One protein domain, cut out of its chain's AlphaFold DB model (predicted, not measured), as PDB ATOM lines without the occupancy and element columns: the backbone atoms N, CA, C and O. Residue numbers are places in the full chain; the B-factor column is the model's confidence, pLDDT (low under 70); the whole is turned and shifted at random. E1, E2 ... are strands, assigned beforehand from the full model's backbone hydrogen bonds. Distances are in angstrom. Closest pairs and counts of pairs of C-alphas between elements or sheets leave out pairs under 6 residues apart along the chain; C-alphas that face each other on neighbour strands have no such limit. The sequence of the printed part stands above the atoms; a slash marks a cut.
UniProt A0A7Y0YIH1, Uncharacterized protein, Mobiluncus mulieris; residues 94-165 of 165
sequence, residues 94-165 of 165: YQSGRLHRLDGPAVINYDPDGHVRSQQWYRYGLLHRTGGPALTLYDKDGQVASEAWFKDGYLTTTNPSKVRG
ATOM      1  N   TYR A  94      36.558 -38.362  78.177       96.75
ATOM      2  CA  TYR A  94      36.348 -37.295  79.146       96.75
ATOM      3  C   TYR A  94      35.561 -36.134  78.540       96.75
ATOM      4  O   TYR A  94      35.806 -35.700  77.413       96.75
ATOM      5  N   GLN A  95      34.656 -35.575  79.341       92.12
ATOM      6  CA  GLN A  95      34.000 -34.298  79.079       92.12
ATOM      7  C   GLN A  95      34.214 -33.393  80.287       92.12
ATOM      8  O   GLN A  95      33.865 -33.762  81.412       92.12
ATOM      9  N   SER A  96      34.805 -32.218  80.057       90.44
ATOM     10  CA  SER A  96      35.115 -31.246  81.115       90.44
ATOM     11  C   SER A  96      35.857 -31.883  82.301       90.44
ATOM     12  O   SER A  96      35.536 -31.628  83.463       90.44
ATOM     13  N   GLY A  97      36.819 -32.769  82.009       92.50
ATOM     14  CA  GLY A  97      37.709 -33.359  83.015       92.50
ATOM     15  C   GLY A  97      37.101 -34.502  83.811       92.50
ATOM     16  O   GLY A  97      37.715 -34.981  84.761       92.50
ATOM     17  N   ARG A  98      35.905 -34.961  83.440       96.31
ATOM     18  CA  ARG A  98      35.237 -36.097  84.078       96.31
ATOM     19  C   ARG A  98      34.995 -37.197  83.060       96.31
ATOM     20  O   ARG A  98      34.611 -36.894  81.931       96.31
ATOM     21  N   LEU A  99      35.141 -38.453  83.484       97.25
ATOM     22  CA  LEU A  99      34.758 -39.607  82.671       97.25
ATOM     23  C   LEU A  99      33.315 -39.444  82.189       97.25
ATOM     24  O   LEU A  99      32.387 -39.254  82.987       97.25
ATOM     25  N   HIS A 100      33.136 -39.456  80.875       95.44
ATOM     26  CA  HIS A 100      31.844 -39.217  80.255       95.44
ATOM     27  C   HIS A 100      31.849 -39.696  78.810       95.44
ATOM     28  O   HIS A 100      32.703 -39.295  78.022       95.44
ATOM     29  N   ARG A 101      30.832 -40.476  78.437       95.62
ATOM     30  CA  ARG A 101      30.516 -40.761  77.034       95.62
ATOM     31  C   ARG A 101      29.050 -41.168  76.907       95.62
ATOM     32  O   ARG A 101      28.597 -42.035  77.648       95.62
ATOM     33  N   LEU A 102      28.306 -40.537  75.995       90.38
ATOM     34  CA  LEU A 102      26.877 -40.828  75.794       90.38
ATOM     35  C   LEU A 102      26.656 -42.024  74.861       90.38
ATOM     36  O   LEU A 102      25.820 -42.878  75.148       90.38
ATOM     37  N   ASP A 103      27.443 -42.115  73.788       90.81
ATOM     38  CA  ASP A 103      27.212 -43.076  72.699       90.81
ATOM     39  C   ASP A 103      27.960 -44.409  72.872       90.81
ATOM     40  O   ASP A 103      27.933 -45.275  72.001       90.81
ATOM     41  N   GLY A 104      28.655 -44.598  73.994       95.69
ATOM     42  CA  GLY A 104      29.474 -45.781  74.229       95.69
ATOM     43  C   GLY A 104      30.088 -45.810  75.625       95.69
ATOM     44  O   GLY A 104      29.838 -44.909  76.427       95.69
ATOM     45  N   PRO A 105      30.893 -46.836  75.937       97.81
ATOM     46  CA  PRO A 105      31.618 -46.896  77.196       97.81
ATOM     47  C   PRO A 105      32.644 -45.762  77.277       97.81
ATOM     48  O   PRO A 105      33.362 -45.476  76.314       97.81
ATOM     49  N   ALA A 106      32.701 -45.117  78.438       98.25
ATOM     50  CA  ALA A 106      33.672 -44.075  78.734       98.25
ATOM     51  C   ALA A 106      35.028 -44.646  79.166       98.25
ATOM     52  O   ALA A 106      36.004 -43.910  79.140       98.25
ATOM     53  N   VAL A 107      35.097 -45.927  79.537       98.69
ATOM     54  CA  VAL A 107      36.356 -46.655  79.737       98.69
ATOM     55  C   VAL A 107      36.252 -48.019  79.070       98.69
ATOM     56  O   VAL A 107      35.281 -48.750  79.302       98.69
ATOM     57  N   ILE A 108      37.252 -48.374  78.270       98.75
ATOM     58  CA  ILE A 108      37.411 -49.709  77.685       98.75
ATOM     59  C   ILE A 108      38.781 -50.231  78.093       98.75
ATOM     60  O   ILE A 108      39.783 -49.571  77.839       98.75
ATOM     61  N   ASN A 109      38.824 -51.411  78.710       98.50
ATOM     62  CA  ASN A 109      40.083 -52.089  79.018       98.50
ATOM     63  C   ASN A 109      40.236 -53.328  78.151       98.50
ATOM     64  O   ASN A 109      39.280 -54.095  77.997       98.50
ATOM     65  N   TYR A 110      41.458 -53.560  77.698       98.19
ATOM     66  CA  TYR A 110      41.841 -54.675  76.850       98.19
ATOM     67  C   TYR A 110      42.757 -55.647  77.604       98.19
ATOM     68  O   TYR A 110      43.477 -55.273  78.540       98.19
ATOM     69  N   ASP A 111      42.687 -56.919  77.235       95.56
ATOM     70  CA  ASP A 111      43.649 -57.934  77.653       95.56
ATOM     71  C   ASP A 111      44.942 -57.866  76.804       95.56
ATOM     72  O   ASP A 111      45.019 -57.068  75.867       95.56
ATOM     73  N   PRO A 112      45.989 -58.647  77.138       94.00
ATOM     74  CA  PRO A 112      47.245 -58.652  76.381       94.00
ATOM     75  C   PRO A 112      47.142 -59.167  74.941       94.00
ATOM     76  O   PRO A 112      48.099 -59.004  74.198       94.00
ATOM     77  N   ASP A 113      46.035 -59.807  74.564       93.19
ATOM     78  CA  ASP A 113      45.793 -60.256  73.192       93.19
ATOM     79  C   ASP A 113      44.999 -59.197  72.396       93.19
ATOM     80  O   ASP A 113      44.867 -59.287  71.174       93.19
ATOM     81  N   GLY A 114      44.518 -58.142  73.066       93.88
ATOM     82  CA  GLY A 114      43.753 -57.040  72.484       93.88
ATOM     83  C   GLY A 114      42.244 -57.223  72.525       93.88
ATOM     84  O   GLY A 114      41.526 -56.431  71.916       93.88
ATOM     85  N   HIS A 115      41.740 -58.238  73.222       95.81
ATOM     86  CA  HIS A 115      40.307 -58.423  73.394       95.81
ATOM     87  C   HIS A 115      39.784 -57.521  74.506       95.81
ATOM     88  O   HIS A 115      40.460 -57.242  75.498       95.81
ATOM     89  N   VAL A 116      38.545 -57.059  74.355       97.94
ATOM     90  CA  VAL A 116      37.884 -56.251  75.380       97.94
ATOM     91  C   VAL A 116      37.686 -57.099  76.633       97.94
ATOM     92  O   VAL A 116      36.927 -58.060  76.632       97.94
ATOM     93  N   ARG A 117      38.329 -56.694  77.727       98.06
ATOM     94  CA  ARG A 117      38.206 -57.313  79.051       98.06
ATOM     95  C   ARG A 117      37.108 -56.665  79.885       98.06
ATOM     96  O   ARG A 117      36.472 -57.323  80.708       98.06
ATOM     97  N   SER A 118      36.899 -55.360  79.721       98.56
ATOM     98  CA  SER A 118      35.802 -54.665  80.395       98.56
ATOM     99  C   SER A 118      35.376 -53.400  79.672       98.56
ATOM    100  O   SER A 118      36.182 -52.747  79.009       98.56
ATOM    101  N   GLN A 119      34.115 -53.036  79.875       98.69
ATOM    102  CA  GLN A 119      33.535 -51.782  79.417       98.69
ATOM    103  C   GLN A 119      32.806 -51.109  80.573       98.69
ATOM    104  O   GLN A 119      32.097 -51.772  81.333       98.69
ATOM    105  N   GLN A 120      32.987 -49.797  80.704       98.62
ATOM    106  CA  GLN A 120      32.377 -49.007  81.766       98.62
ATOM    107  C   GLN A 120      31.733 -47.751  81.196       98.62
ATOM    108  O   GLN A 120      32.341 -47.026  80.409       98.62
ATOM    109  N   TRP A 121      30.511 -47.465  81.625       98.44
ATOM    110  CA  TRP A 121      29.755 -46.289  81.217       98.44
ATOM    111  C   TRP A 121      29.718 -45.283  82.352       98.44
ATOM    112  O   TRP A 121      29.339 -45.610  83.478       98.44
ATOM    113  N   TYR A 122      30.092 -44.050  82.029       98.00
ATOM    114  CA  TYR A 122      30.112 -42.947  82.974       98.00
ATOM    115  C   TYR A 122      29.313 -41.767  82.440       98.00
ATOM    116  O   TYR A 122      29.363 -41.440  81.251       98.00
ATOM    117  N   ARG A 123      28.634 -41.082  83.358       96.12
ATOM    118  CA  ARG A 123      27.977 -39.800  83.128       96.12
ATOM    119  C   ARG A 123      28.406 -38.834  84.226       96.12
ATOM    120  O   ARG A 123      28.188 -39.090  85.405       96.12
ATOM    121  N   TYR A 124      29.027 -37.726  83.830       95.56
ATOM    122  CA  TYR A 124      29.557 -36.700  84.745       95.56
ATOM    123  C   TYR A 124      30.519 -37.248  85.814       95.56
ATOM    124  O   TYR A 124      30.544 -36.747  86.938       95.56
ATOM    125  N   GLY A 125      31.319 -38.260  85.465       96.88
ATOM    126  CA  GLY A 125      32.270 -38.910  86.370       96.88
ATOM    127  C   GLY A 125      31.675 -40.009  87.251       96.88
ATOM    128  O   GLY A 125      32.398 -40.598  88.045       96.88
ATOM    129  N   LEU A 126      30.384 -40.320  87.112       97.75
ATOM    130  CA  LEU A 126      29.704 -41.353  87.894       97.75
ATOM    131  C   LEU A 126      29.358 -42.552  87.011       97.75
ATOM    132  O   LEU A 126      28.841 -42.357  85.910       97.75
ATOM    133  N   LEU A 127      29.591 -43.776  87.501       97.31
ATOM    134  CA  LEU A 127      29.130 -44.993  86.826       97.31
ATOM    135  C   LEU A 127      27.614 -44.913  86.624       97.31
ATOM    136  O   LEU A 127      26.845 -44.785  87.582       97.31
ATOM    137  N   HIS A 128      27.188 -44.943  85.366       96.56
ATOM    138  CA  HIS A 128      25.789 -44.789  84.991       96.56
ATOM    139  C   HIS A 128      25.587 -45.273  83.557       96.56
ATOM    140  O   HIS A 128      26.300 -44.855  82.647       96.56
ATOM    141  N   ARG A 129      24.531 -46.060  83.328       96.25
ATOM    142  CA  ARG A 129      24.022 -46.336  81.980       96.25
ATOM    143  C   ARG A 129      22.507 -46.478  81.998       96.25
ATOM    144  O   ARG A 129      21.952 -47.175  82.840       96.25
ATOM    145  N   THR A 130      21.834 -45.837  81.048       93.31
ATOM    146  CA  THR A 130      20.394 -46.033  80.845       93.31
ATOM    147  C   THR A 130      20.168 -47.246  79.943       93.31
ATOM    148  O   THR A 130      20.784 -47.352  78.887       93.31
ATOM    149  N   GLY A 131      19.292 -48.166  80.357       91.19
ATOM    150  CA  GLY A 131      18.865 -49.307  79.536       91.19
ATOM    151  C   GLY A 131      19.837 -50.492  79.462       91.19
ATOM    152  O   GLY A 131      19.563 -51.439  78.734       91.19
ATOM    153  N   GLY A 132      20.942 -50.479  80.211       94.94
ATOM    154  CA  GLY A 132      21.918 -51.571  80.217       94.94
ATOM    155  C   GLY A 132      22.889 -51.490  81.395       94.94
ATOM    156  O   GLY A 132      22.804 -50.546  82.186       94.94
ATOM    157  N   PRO A 133      23.812 -52.454  81.522       97.12
ATOM    158  CA  PRO A 133      24.795 -52.461  82.596       97.12
ATOM    159  C   PRO A 133      25.807 -51.332  82.413       97.12
ATOM    160  O   PRO A 133      26.279 -51.074  81.304       97.12
ATOM    161  N   ALA A 134      26.146 -50.661  83.511       97.94
ATOM    162  CA  ALA A 134      27.175 -49.627  83.518       97.94
ATOM    163  C   ALA A 134      28.589 -50.210  83.643       97.94
ATOM    164  O   ALA A 134      29.553 -49.502  83.377       97.94
ATOM    165  N   LEU A 135      28.712 -51.487  84.004       98.25
ATOM    166  CA  LEU A 135      29.949 -52.251  83.971       98.25
ATOM    167  C   LEU A 135      29.665 -53.624  83.364       98.25
ATOM    168  O   LEU A 135      28.789 -54.340  83.846       98.25
ATOM    169  N   THR A 136      30.451 -54.002  82.364       98.31
ATOM    170  CA  THR A 136      30.463 -55.349  81.789       98.31
ATOM    171  C   THR A 136      31.886 -55.886  81.856       98.31
ATOM    172  O   THR A 136      32.823 -55.204  81.436       98.31
ATOM    173  N   LEU A 137      32.052 -57.090  82.404       97.81
ATOM    174  CA  LEU A 137      33.314 -57.828  82.438       97.81
ATOM    175  C   LEU A 137      33.228 -59.019  81.492       97.81
ATOM    176  O   LEU A 137      32.218 -59.724  81.488       97.81
ATOM    177  N   TYR A 138      34.303 -59.265  80.752       96.69
ATOM    178  CA  TYR A 138      34.422 -60.384  79.827       96.69
ATOM    179  C   TYR A 138      35.473 -61.380  80.318       96.69
ATOM    180  O   TYR A 138      36.438 -61.001  80.991       96.69
ATOM    181  N   ASP A 139      35.267 -62.656  80.011       94.12
ATOM    182  CA  ASP A 139      36.283 -63.689  80.179       94.12
ATOM    183  C   ASP A 139      37.242 -63.751  78.977       94.12
ATOM    184  O   ASP A 139      37.137 -62.981  78.022       94.12
ATOM    185  N   LYS A 140      38.199 -64.682  79.038       91.38
ATOM    186  CA  LYS A 140      39.216 -64.893  77.996       91.38
ATOM    187  C   LYS A 140      38.645 -65.335  76.642       91.38
ATOM    188  O   LYS A 140      39.340 -65.249  75.640       91.38
ATOM    189  N   ASP A 141      37.418 -65.855  76.622       91.31
ATOM    190  CA  ASP A 141      36.746 -66.324  75.409       91.31
ATOM    191  C   ASP A 141      35.806 -65.233  74.852       91.31
ATOM    192  O   ASP A 141      35.013 -65.480  73.938       91.31
ATOM    193  N   GLY A 142      35.879 -64.018  75.417       92.00
ATOM    194  CA  GLY A 142      35.065 -62.868  75.042       92.00
ATOM    195  C   GLY A 142      33.610 -62.978  75.491       92.00
ATOM    196  O   GLY A 142      32.773 -62.193  75.040       92.00
ATOM    197  N   GLN A 143      33.274 -63.937  76.358       94.75
ATOM    198  CA  GLN A 143      31.924 -64.070  76.892       94.75
ATOM    199  C   GLN A 143      31.738 -63.134  78.074       94.75
ATOM    200  O   GLN A 143      32.660 -62.876  78.846       94.75
ATOM    201  N   VAL A 144      30.521 -62.618  78.237       96.00
ATOM    202  CA  VAL A 144      30.189 -61.795  79.400       96.00
ATOM    203  C   VAL A 144      30.321 -62.665  80.644       96.00
ATOM    204  O   VAL A 144      29.563 -63.616  80.809       96.00
ATOM    205  N   ALA A 145      31.254 -62.324  81.528       95.44
ATOM    206  CA  ALA A 145      31.491 -62.996  82.802       95.44
ATOM    207  C   ALA A 145      30.636 -62.399  83.929       95.44
ATOM    208  O   ALA A 145      30.192 -63.110  84.830       95.44
ATOM    209  N   SER A 146      30.399 -61.087  83.894       96.38
ATOM    210  CA  SER A 146      29.449 -60.436  84.796       96.38
ATOM    211  C   SER A 146      29.050 -59.051  84.309       96.38
ATOM    212  O   SER A 146      29.757 -58.405  83.533       96.38
ATOM    213  N   GLU A 147      27.922 -58.587  84.828       97.88
ATOM    214  CA  GLU A 147      27.367 -57.272  84.557       97.88
ATOM    215  C   GLU A 147      26.942 -56.601  85.862       97.88
ATOM    216  O   GLU A 147      26.481 -57.254  86.803       97.88
ATOM    217  N   ALA A 148      27.067 -55.281  85.919       97.62
ATOM    218  CA  ALA A 148      26.590 -54.487  87.037       97.62
ATOM    219  C   ALA A 148      25.938 -53.193  86.547       97.62
ATOM    220  O   ALA A 148      26.443 -52.493  85.665       97.62
ATOM    221  N   TRP A 149      24.793 -52.874  87.135       97.81
ATOM    222  CA  TRP A 149      24.010 -51.687  86.836       97.81
ATOM    223  C   TRP A 149      24.247 -50.663  87.927       97.81
ATOM    224  O   TRP A 149      24.210 -50.976  89.116       97.81
ATOM    225  N   PHE A 150      24.466 -49.428  87.501       97.50
ATOM    226  CA  PHE A 150      24.670 -48.306  88.393       97.50
ATOM    227  C   PHE A 150      23.765 -47.160  87.970       97.50
ATOM    228  O   PHE A 150      23.558 -46.925  86.774       97.50
ATOM    229  N   LYS A 151      23.249 -46.435  88.960       95.38
ATOM    230  CA  LYS A 151      22.551 -45.171  88.762       95.38
ATOM    231  C   LYS A 151      23.235 -44.112  89.608       95.38
ATOM    232  O   LYS A 151      23.233 -44.199  90.830       95.38
ATOM    233  N   ASP A 152      23.830 -43.139  88.928       95.50
ATOM    234  CA  ASP A 152      24.499 -41.989  89.545       95.50
ATOM    235  C   ASP A 152      25.588 -42.421  90.546       95.50
ATOM    236  O   ASP A 152      25.729 -41.861  91.627       95.50
ATOM    237  N   GLY A 153      26.350 -43.460  90.178       95.50
ATOM    238  CA  GLY A 153      27.436 -44.022  90.985       95.50
ATOM    239  C   GLY A 153      27.004 -45.079  92.005       95.50
ATOM    240  O   GLY A 153      27.860 -45.778  92.543       95.50
ATOM    241  N   TYR A 154      25.704 -45.261  92.238       96.88
ATOM    242  CA  TYR A 154      25.198 -46.259  93.177       96.88
ATOM    243  C   TYR A 154      24.888 -47.571  92.466       96.88
ATOM    244  O   TYR A 154      24.130 -47.592  91.494       96.88
ATOM    245  N   LEU A 155      25.462 -48.669  92.966       96.50
ATOM    246  CA  LEU A 155      25.164 -50.017  92.489       96.50
ATOM    247  C   LEU A 155      23.686 -50.329  92.738       96.50
ATOM    248  O   LEU A 155      23.210 -50.224  93.867       96.50
ATOM    249  N   THR A 156      22.967 -50.729  91.692       96.06
ATOM    250  CA  THR A 156      21.550 -51.098  91.794       96.06
ATOM    251  C   THR A 156      21.357 -52.605  91.739       96.06
ATOM    252  O   THR A 156      20.613 -53.157  92.543       96.06
ATOM    253  N   THR A 157      22.037 -53.289  90.820       94.88
ATOM    254  CA  THR A 157      21.968 -54.747  90.690       94.88
ATOM    255  C   THR A 157      23.218 -55.296  90.015       94.88
ATOM    256  O   THR A 157      23.903 -54.587  89.273       94.88
ATOM    257  N   THR A 158      23.498 -56.574  90.249       94.38
ATOM    258  CA  THR A 158      24.541 -57.337  89.563       94.38
ATOM    259  C   THR A 158      23.942 -58.578  88.917       94.38
ATOM    260  O   THR A 158      22.924 -59.104  89.364       94.38
ATOM    261  N   ASN A 159      24.582 -59.043  87.853       92.12
ATOM    262  CA  ASN A 159      24.296 -60.313  87.211       92.12
ATOM    263  C   ASN A 159      25.630 -61.040  87.003       92.12
ATOM    264  O   ASN A 159      26.371 -60.700  86.078       92.12
ATOM    265  N   PRO A 160      25.997 -61.992  87.876       82.81
ATOM    266  CA  PRO A 160      27.115 -62.874  87.596       82.81
ATOM    267  C   PRO A 160      26.686 -63.831  86.483       82.81
ATOM    268  O   PRO A 160      25.722 -64.586  86.635       82.81
ATOM    269  N   SER A 161      27.381 -63.807  85.353       73.75
ATOM    270  CA  SER A 161      27.082 -64.735  84.273       73.75
ATOM    271  C   SER A 161      27.378 -66.155  84.734       73.75
ATOM    272  O   SER A 161      28.415 -66.434  85.341       73.75
ATOM    273  N   LYS A 162      26.468 -67.084  84.434       57.62
ATOM    274  CA  LYS A 162      26.712 -68.513  84.629       57.62
ATOM    275  C   LYS A 162      27.765 -68.957  83.618       57.62
ATOM    276  O   LYS A 162      27.413 -69.337  82.504       57.62
ATOM    277  N   VAL A 163      29.038 -68.929  84.002       50.56
ATOM    278  CA  VAL A 163      30.059 -69.715  83.307       50.56
ATOM    279  C   VAL A 163      29.589 -71.168  83.416       50.56
ATOM    280  O   VAL A 163      29.475 -71.702  84.522       50.56
ATOM    281  N   ARG A 164      29.160 -71.768  82.297       47.59
ATOM    282  CA  ARG A 164      28.811 -73.194  82.274       47.59
ATOM    283  C   ARG A 164      30.083 -73.967  82.626       47.59
ATOM    284  O   ARG A 164      31.110 -73.745  81.990       47.59
ATOM    285  N   GLY A 165      29.992 -74.791  83.669       40.41
ATOM    286  CA  GLY A 165      31.002 -75.799  83.991       40.41
ATOM    287  C   GLY A 165      31.051 -76.915  82.961       40.41
ATOM    288  O   GLY A 165      30.107 -77.004  82.137       40.41
TER     289      GLY A 165
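This is residues 94 to 165 of the 165 residues of an uncharacterized protein of Mobiluncus mulieris (UniProt A0A7Y0YIH1). Little of this is regular structure: 28 of 72 printed residues make one gently curved sheet, while two loops, residues 100 to 105 and 128 to 133, bulge to one side. The class is all strand, with no named helix. E1 E2 E3 E4 E5, in that order along chain and sheet, form a meander, each strand the antiparallel neighbour of the one before. It is compact, radius of gyration of the C-alphas 12.7 A, spanning 43 by 28 by 16 A.

Start at edge strand E1, residues 107 to 110, a hairpin with E2, residues 116 to 120; N 109 and O 118 are 3.0 A apart. E2 and E3, residues 135 to 138, form a hairpin; see N 136 and O 119, 3.0 A. E3 and E4, residues 144 to 151, form another; see N 137 and O 146, 2.9 A. E4 and edge strand E5, residues 154 to 160, form the last, antiparallel at 162 degrees; see N 149 and O 157, 2.9 A.

Find C-alpha 107 at (36.356, -46.655, 79.737). E4 runs 20.6 A; E5 runs 17.6 A to C-alpha 160 at (27.115, -62.874, 87.596).

The printed part has no cut. E2 to E3 is a long link. Residues 162 to 165 have pLDDT under 70.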